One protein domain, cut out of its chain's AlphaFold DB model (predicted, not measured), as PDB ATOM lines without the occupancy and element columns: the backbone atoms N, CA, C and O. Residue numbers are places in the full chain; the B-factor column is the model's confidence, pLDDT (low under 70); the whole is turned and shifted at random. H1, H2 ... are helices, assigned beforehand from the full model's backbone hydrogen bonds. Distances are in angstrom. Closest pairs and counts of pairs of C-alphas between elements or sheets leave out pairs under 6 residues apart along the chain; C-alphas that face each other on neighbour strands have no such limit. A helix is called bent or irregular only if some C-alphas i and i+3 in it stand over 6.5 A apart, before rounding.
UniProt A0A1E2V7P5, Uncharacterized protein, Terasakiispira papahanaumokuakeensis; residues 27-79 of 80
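AT A GLANCE: This is residues 27 to 79 of the 80 residues of an uncharacterized protein of Terasakiispira papahanaumokuakeensis (UniProt A0A1E2V7P5). What shape do these atoms make? A long, kinked arm of two helices, H2 and then H3, sticks out from a small corner where H1 stands crosswise at the first end of H2; residues 52 to 79 stand free and make most of the length. What is it built of? The printed part has 53 residues with three named helices, in the order H1, H2, H3, and no named strand, in the class all helix. How compact is it? It is extended, with a radius of gyration of the C-alphas of 17.0 A, and its outline is a rod spanning 53 by 23 by 15 A.

HOW THE PARTS SIT: How does the first helix meet the second? H1, residues 27 to 39, touches H2, residues 47 to 61, and their closest C-alphas, those of Asp 33 and Ala 47, are 5.3 A apart. Their lines are about perpendicular, at 90 degrees, and H2 touches H1 with residues 47 to 50 alone. Where does the third helix stand? H3, residues 63 to 77, is close to H2 but not clearly touching it, with the closest C-alphas, those of Met 59 and Phe 65, 7.5 A apart. H2 and H3 run the same way at a steep tilt of 64 degrees, while H1 and H3 are apart. What do the backbone N and O atoms show? In H1 every O i to N i+4 pair is within hydrogen-bond range, against 9 of 11 in H2 and 10 of 11 in H3.

IN THESE COORDINATES: Where does the first helix lie? H1 runs from Ser 27, with its C-alpha at (-37.250, 7.746, -17.750), to His 39, 18.6 A from first to last C-alpha. Where is the second helix? H2 begins at Ala 47, with its C-alpha at (-24.134, 8.250, -16.952), and measures 20.1 A to the C-alpha of Gly 61. It is irregular, but only just: C-alphas 49 and 52 are 6.6 A apart, and its line is a rough one. Where does the last helix end? H3 runs 21.5 A from Trp 63 to Val 77, whose C-alpha is at (-19.326, 48.457, -14.907).

THE WHOLE: How large is it? The two C-alphas farthest apart are those of Gly 42 and Glu 79, at 54.5 A. Are there cuts or long links? The printed part has no cut; the link from H1 to H2 is short, with 7 residues, and that from H2 to H3 is tight, with 1 residue. Where is the model's confidence low? The mean pLDDT of the printed part is 81.1, and residues 41 to 43 and 72 to 79 are under 70.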
ATOM      1  N   SER A  27     -37.352   7.797 -16.285       96.62
ATOM      2  CA  SER A  27     -37.250   7.746 -17.750       96.62
ATOM      3  C   SER A  27     -35.974   8.417 -18.255       96.62
ATOM      4  O   SER A  27     -35.231   7.820 -19.026       96.62
ATOM      5  N   LEU A  28     -35.668   9.614 -17.745       94.94
ATOM      6  CA  LEU A  28     -34.467  10.350 -18.127       94.94
ATOM      7  C   LEU A  28     -33.192   9.596 -17.733       94.94
ATOM      8  O   LEU A  28     -32.241   9.555 -18.509       94.94
ATOM      9  N   LYS A  29     -33.165   8.964 -16.552       93.75
ATOM     10  CA  LYS A  29     -32.027   8.126 -16.146       93.75
ATOM     11  C   LYS A  29     -31.822   6.950 -17.104       93.75
ATOM     12  O   LYS A  29     -30.686   6.699 -17.491       93.75
ATOM     13  N   ALA A  30     -32.897   6.274 -17.510       95.00
ATOM     14  CA  ALA A  30     -32.813   5.152 -18.442       95.00
ATOM     15  C   ALA A  30     -32.273   5.581 -19.820       95.00
ATOM     16  O   ALA A  30     -31.427   4.896 -20.395       95.00
ATOM     17  N   ASP A  31     -32.713   6.739 -20.320       94.38
ATOM     18  CA  ASP A  31     -32.215   7.295 -21.580       94.38
ATOM     19  C   ASP A  31     -30.733   7.687 -21.487       94.38
ATOM     20  O   ASP A  31     -29.962   7.396 -22.403       94.38
ATOM     21  N   LEU A  32     -30.309   8.284 -20.367       93.19
ATOM     22  CA  LEU A  32     -28.906   8.631 -20.117       93.19
ATOM     23  C   LEU A  32     -28.008   7.392 -20.048       93.19
ATOM     24  O   LEU A  32     -26.923   7.402 -20.625       93.19
ATOM     25  N   ASP A  33     -28.462   6.319 -19.400       91.12
ATOM     26  CA  ASP A  33     -27.710   5.061 -19.315       91.12
ATOM     27  C   ASP A  33     -27.533   4.423 -20.692       91.12
ATOM     28  O   ASP A  33     -26.438   3.988 -21.057       91.12
ATOM     29  N   ARG A  34     -28.596   4.426 -21.504       91.69
ATOM     30  CA  ARG A  34     -28.532   3.946 -22.885       91.69
ATOM     31  C   ARG A  34     -27.600   4.805 -23.736       91.69
ATOM     32  O   ARG A  34     -26.838   4.265 -24.534       91.69
ATOM     33  N   TYR A  35     -27.664   6.125 -23.583       91.31
ATOM     34  CA  TYR A  35     -26.803   7.051 -24.313       91.31
ATOM     35  C   TYR A  35     -25.328   6.851 -23.949       91.31
ATOM     36  O   TYR A  35     -24.482   6.768 -24.839       91.31
ATOM     37  N   ALA A  36     -25.022   6.686 -22.661       89.75
ATOM     38  CA  ALA A  36     -23.666   6.427 -22.191       89.75
ATOM     39  C   ALA A  36     -23.124   5.084 -22.714       89.75
ATOM     40  O   ALA A  36     -21.986   5.019 -23.182       89.75
ATOM     41  N   ALA A  37     -23.964   4.044 -22.752       87.00
ATOM     42  CA  ALA A  37     -23.608   2.752 -23.340       87.00
ATOM     43  C   ALA A  37     -23.310   2.828 -24.850       87.00
ATOM     44  O   ALA A  37     -22.490   2.062 -25.346       87.00
ATOM     45  N   LEU A  38     -23.951   3.742 -25.588       87.50
ATOM     46  CA  LEU A  38     -23.679   3.955 -27.017       87.50
ATOM     47  C   LEU A  38     -22.413   4.783 -27.267       87.50
ATOM     48  O   LEU A  38     -21.753   4.591 -28.285       87.50
ATOM     49  N   HIS A  39     -22.073   5.700 -26.359       80.44
ATOM     50  CA  HIS A  39     -20.898   6.569 -26.486       80.44
ATOM     51  C   HIS A  39     -19.585   5.930 -26.006       80.44
ATOM     52  O   HIS A  39     -18.506   6.489 -26.209       80.44
ATOM     53  N   ALA A  40     -19.673   4.751 -25.401       74.31
ATOM     54  CA  ALA A  40     -18.562   3.905 -25.010       74.31
ATOM     55  C   ALA A  40     -17.743   3.435 -26.226       74.31
ATOM     56  O   ALA A  40     -18.132   2.502 -26.927       74.31
ATOM     57  N   HIS A  41     -16.563   4.013 -26.464       65.00
ATOM     58  CA  HIS A  41     -15.599   3.516 -27.461       65.00
ATOM     59  C   HIS A  41     -14.890   2.220 -26.988       65.00
ATOM     60  O   HIS A  41     -13.666   2.127 -27.021       65.00
ATOM     61  N   GLY A  42     -15.653   1.226 -26.520       64.25
ATOM     62  CA  GLY A  42     -15.157  -0.073 -26.044       64.25
ATOM     63  C   GLY A  42     -15.243  -0.309 -24.531       64.25
ATOM     64  O   GLY A  42     -15.069  -1.445 -24.103       64.25
ATOM     65  N   GLU A  43     -15.570   0.707 -23.725       69.44
ATOM     66  CA  GLU A  43     -15.736   0.591 -22.266       69.44
ATOM     67  C   GLU A  43     -17.057   1.200 -21.810       69.44
ATOM     68  O   GLU A  43     -17.361   2.331 -22.174       69.44
ATOM     69  N   ALA A  44     -17.827   0.483 -20.988       71.81
ATOM     70  CA  ALA A  44     -19.087   0.993 -20.454       71.81
ATOM     71  C   ALA A  44     -18.848   2.256 -19.606       71.81
ATOM     72  O   ALA A  44     -18.270   2.190 -18.521       71.81
ATOM     73  N   ILE A  45     -19.308   3.405 -20.104       82.94
ATOM     74  CA  ILE A  45     -19.266   4.683 -19.391       82.94
ATOM     75  C   ILE A  45     -20.553   4.807 -18.572       82.94
ATOM     76  O   ILE A  45     -21.645   4.606 -19.100       82.94
ATOM     77  N   ASP A  46     -20.436   5.132 -17.284       86.12
ATOM     78  CA  ASP A  46     -21.601   5.420 -16.444       86.12
ATOM     79  C   ASP A  46     -22.165   6.816 -16.745       86.12
ATOM     80  O   ASP A  46     -21.423   7.780 -16.940       86.12
ATOM     81  N   ALA A  47     -23.488   6.963 -16.714       86.44
ATOM     82  CA  ALA A  47     -24.134   8.250 -16.952       86.44
ATOM     83  C   ALA A  47     -23.622   9.343 -15.998       86.44
ATOM     84  O   ALA A  47     -23.522  10.503 -16.395       86.44
ATOM     85  N   THR A  48     -23.248   9.003 -14.757       87.62
ATOM     86  CA  THR A  48     -22.772  10.005 -13.787       87.62
ATOM     87  C   THR A  48     -21.440  10.641 -14.163       87.62
ATOM     88  O   THR A  48     -21.199  11.787 -13.782       87.62
ATOM     89  N   THR A  49     -20.606   9.957 -14.949       89.19
ATOM     90  CA  THR A  49     -19.348  10.526 -15.447       89.19
ATOM     91  C   THR A  49     -19.577  11.386 -16.687       89.19
ATOM     92  O   THR A  49     -18.868  12.366 -16.895       89.19
ATOM     93  N   LEU A  50     -20.607  11.074 -17.478       89.31
ATOM     94  CA  LEU A  50     -20.945  11.796 -18.702       89.31
ATOM     95  C   LEU A  50     -21.738  13.089 -18.440       89.31
ATOM     96  O   LEU A  50     -21.535  14.088 -19.132       89.31
ATOM     97  N   ILE A  51     -22.615  13.096 -17.429       91.75
ATOM     98  CA  ILE A  51     -23.491  14.235 -17.098       91.75
ATOM     99  C   ILE A  51     -22.719  15.561 -16.935       91.75
ATOM    100  O   ILE A  51     -23.146  16.543 -17.548       91.75
ATOM    101  N   PRO A  52     -21.596  15.648 -16.186       91.38
ATOM    102  CA  PRO A  52     -20.843  16.897 -16.061       91.38
ATOM    103  C   PRO A  52     -20.394  17.470 -17.411       91.38
ATOM    104  O   PRO A  52     -20.567  18.661 -17.658       91.38
ATOM    105  N   HIS A  53     -19.902  16.618 -18.315       89.62
ATOM    106  CA  HIS A  53     -19.456  17.031 -19.648       89.62
ATOM    107  C   HIS A  53     -20.616  17.482 -20.539       89.62
ATOM    108  O   HIS A  53     -20.497  18.464 -21.271       89.62
ATOM    109  N   MET A  54     -21.762  16.801 -20.457       91.38
ATOM    110  CA  MET A  54     -22.970  17.217 -21.175       91.38
ATOM    111  C   MET A  54     -23.456  18.589 -20.706       91.38
ATOM    112  O   MET A  54     -23.824  19.421 -21.533       91.38
ATOM    113  N   LEU A  55     -23.441  18.843 -19.393       92.19
ATOM    114  CA  LEU A  55     -23.842  20.131 -18.826       92.19
ATOM    115  C   LEU A  55     -22.869  21.249 -19.209       92.19
ATOM    116  O   LEU A  55     -23.313  22.344 -19.544       92.19
ATOM    117  N   GLU A  56     -21.565  20.981 -19.216       89.69
ATOM    118  CA  GLU A  56     -20.563  21.943 -19.681       89.69
ATOM    119  C   GLU A  56     -20.782  22.311 -21.156       89.69
ATOM    120  O   GLU A  56     -20.863  23.494 -21.498       89.69
ATOM    121  N   ALA A  57     -20.972  21.309 -22.021       90.81
ATOM    122  CA  ALA A  57     -21.277  21.523 -23.432       90.81
ATOM    123  C   ALA A  57     -22.604  22.276 -23.628       90.81
ATOM    124  O   ALA A  57     -22.687  23.166 -24.475       90.81
ATOM    125  N   PHE A  58     -23.621  21.971 -22.820       91.62
ATOM    126  CA  PHE A  58     -24.904  22.669 -22.834       91.62
ATOM    127  C   PHE A  58     -24.753  24.151 -22.457       91.62
ATOM    128  O   PHE A  58     -25.190  25.019 -23.212       91.62
ATOM    129  N   MET A  59     -24.071  24.459 -21.349       89.12
ATOM    130  CA  MET A  59     -23.822  25.842 -20.911       89.12
ATOM    131  C   MET A  59     -22.974  26.614 -21.924       89.12
ATOM    132  O   MET A  59     -23.212  27.795 -22.187       89.12
ATOM    133  N   ALA A  60     -21.997  25.944 -22.539       87.94
ATOM    134  CA  ALA A  60     -21.239  26.517 -23.634       87.94
ATOM    135  C   ALA A  60     -22.131  26.762 -24.867       87.94
ATOM    136  O   ALA A  60     -21.965  27.784 -25.525       87.94
ATOM    137  N   GLY A  61     -23.075  25.887 -25.191       89.12
ATOM    138  CA  GLY A  61     -23.971  26.059 -26.336       89.12
ATOM    139  C   GLY A  61     -25.058  27.122 -26.141       89.12
ATOM    140  O   GLY A  61     -25.540  27.683 -27.126       89.12
ATOM    141  N   ASP A  62     -25.436  27.435 -24.897       89.38
ATOM    142  CA  ASP A  62     -26.539  28.355 -24.612       89.38
ATOM    143  C   ASP A  62     -26.153  29.825 -24.868       89.38
ATOM    144  O   ASP A  62     -25.636  30.564 -24.022       89.38
ATOM    145  N   TRP A  63     -26.433  30.281 -26.088       76.25
ATOM    146  CA  TRP A  63     -26.176  31.654 -26.513       76.25
ATOM    147  C   TRP A  63     -27.051  32.688 -25.787       76.25
ATOM    148  O   TRP A  63     -26.610  33.819 -25.557       76.25
ATOM    149  N   GLY A  64     -28.275  32.313 -25.403       80.44
ATOM    150  CA  GLY A  64     -29.177  33.172 -24.635       80.44
ATOM    151  C   GLY A  64     -28.643  33.421 -23.226       80.44
ATOM    152  O   GLY A  64     -28.659  34.558 -22.748       80.44
ATOM    153  N   PHE A  65     -28.092  32.379 -22.604       79.62
ATOM    154  CA  PHE A  65     -27.366  32.467 -21.344       79.62
ATOM    155  C   PHE A  65     -26.121  33.358 -21.464       79.62
ATOM    156  O   PHE A  65     -25.976  34.315 -20.701       79.62
ATOM    157  N   ARG A  66     -25.279  33.143 -22.483       80.31
ATOM    158  CA  ARG A  66     -24.074  33.964 -22.720       80.31
ATOM    159  C   ARG A  66     -24.383  35.454 -22.894       80.31
ATOM    160  O   ARG A  66     -23.688  36.295 -22.326       80.31
ATOM    161  N   LYS A  67     -25.433  35.801 -23.650       78.81
ATOM    162  CA  LYS A  67     -25.855  37.202 -23.832       78.81
ATOM    163  C   LYS A  67     -26.256  37.865 -22.520       78.81
ATOM    164  O   LYS A  67     -25.859  39.000 -22.269       78.81
ATOM    165  N   LYS A  68     -27.037  37.167 -21.693       78.88
ATOM    166  CA  LYS A  68     -27.475  37.678 -20.388       78.88
ATOM    167  C   LYS A  68     -26.303  37.830 -19.423       78.88
ATOM    168  O   LYS A  68     -26.258  38.820 -18.702       78.88
ATOM    169  N   LEU A  69     -25.335  36.913 -19.459       75.81
ATOM    170  CA  LEU A  69     -24.118  37.012 -18.653       75.81
ATOM    171  C   LEU A  69     -23.310  38.272 -19.003       75.81
ATOM    172  O   LEU A  69     -22.960  39.041 -18.113       75.81
ATOM    173  N   ILE A  70     -23.082  38.536 -20.294       72.88
ATOM    174  CA  ILE A  70     -22.378  39.746 -20.755       72.88
ATOM    175  C   ILE A  70     -23.158  41.015 -20.380       72.88
ATOM    176  O   ILE A  70     -22.572  41.975 -19.886       72.88
ATOM    177  N   ALA A  71     -24.481  41.019 -20.566       71.50
ATOM    178  CA  ALA A  71     -25.322  42.152 -20.182       71.50
ATOM    179  C   ALA A  71     -25.276  42.427 -18.666       71.50
ATOM    180  O   ALA A  71     -25.205  43.583 -18.259       71.50
ATOM    181  N   SER A  72     -25.258  41.374 -17.842       66.25
ATOM    182  CA  SER A  72     -25.154  41.477 -16.383       66.25
ATOM    183  C   SER A  72     -23.782  41.971 -15.918       66.25
ATOM    184  O   SER A  72     -23.715  42.733 -14.959       66.25
ATOM    185  N   ILE A  73     -22.693  41.576 -16.586       67.25
ATOM    186  CA  ILE A  73     -21.343  42.087 -16.290       67.25
ATOM    187  C   ILE A  73     -21.253  43.575 -16.644       67.25
ATOM    188  O   ILE A  73     -20.756  44.371 -15.851       67.25
ATOM    189  N   ASN A  74     -21.786  43.972 -17.802       63.72
ATOM    190  CA  ASN A  74     -21.744  45.363 -18.252       63.72
ATOM    191  C   ASN A  74     -22.609  46.300 -17.390       63.72
ATOM    192  O   ASN A  74     -22.279  47.474 -17.271       63.72
ATOM    193  N   GLN A  75     -23.675  45.795 -16.759       58.34
ATOM    194  CA  GLN A  75     -24.460  46.564 -15.786       58.34
ATOM    195  C   GLN A  75     -23.646  46.943 -14.540       58.34
ATOM    196  O   GLN A  75     -23.747  48.072 -14.081       58.34
ATOM    197  N   HIS A  76     -22.762  46.068 -14.052       53.59
ATOM    198  CA  HIS A  76     -21.906  46.380 -12.901       53.59
ATOM    199  C   HIS A  76     -20.731  47.321 -13.214       53.59
ATOM    200  O   HIS A  76     -20.152  47.887 -12.293       53.59
ATOM    201  N   VAL A  77     -20.380  47.512 -14.489       56.53
ATOM    202  CA  VAL A  77     -19.326  48.457 -14.907       56.53
ATOM    203  C   VAL A  77     -19.880  49.872 -15.127       56.53
ATOM    204  O   VAL A  77     -19.113  50.823 -15.145       56.53
ATOM    205  N   LEU A  78     -21.201  50.034 -15.263       48.47
ATOM    206  CA  LEU A  78     -21.852  51.339 -15.461       48.47
ATOM    207  C   LEU A  78     -22.273  52.033 -14.151       48.47
ATOM    208  O   LEU A  78     -22.789  53.147 -14.207       48.47
ATOM    209  N   GLU A  79     -22.051  51.403 -12.993       50.59
ATOM    210  CA  GLU A  79     -22.297  51.984 -11.660       50.59
ATOM    211  C   GLU A  79     -21.004  52.370 -10.901       50.59
ATOM    212  O   GLU A  79     -21.053  52.653  -9.703       50.59
TER     213      GLU A  79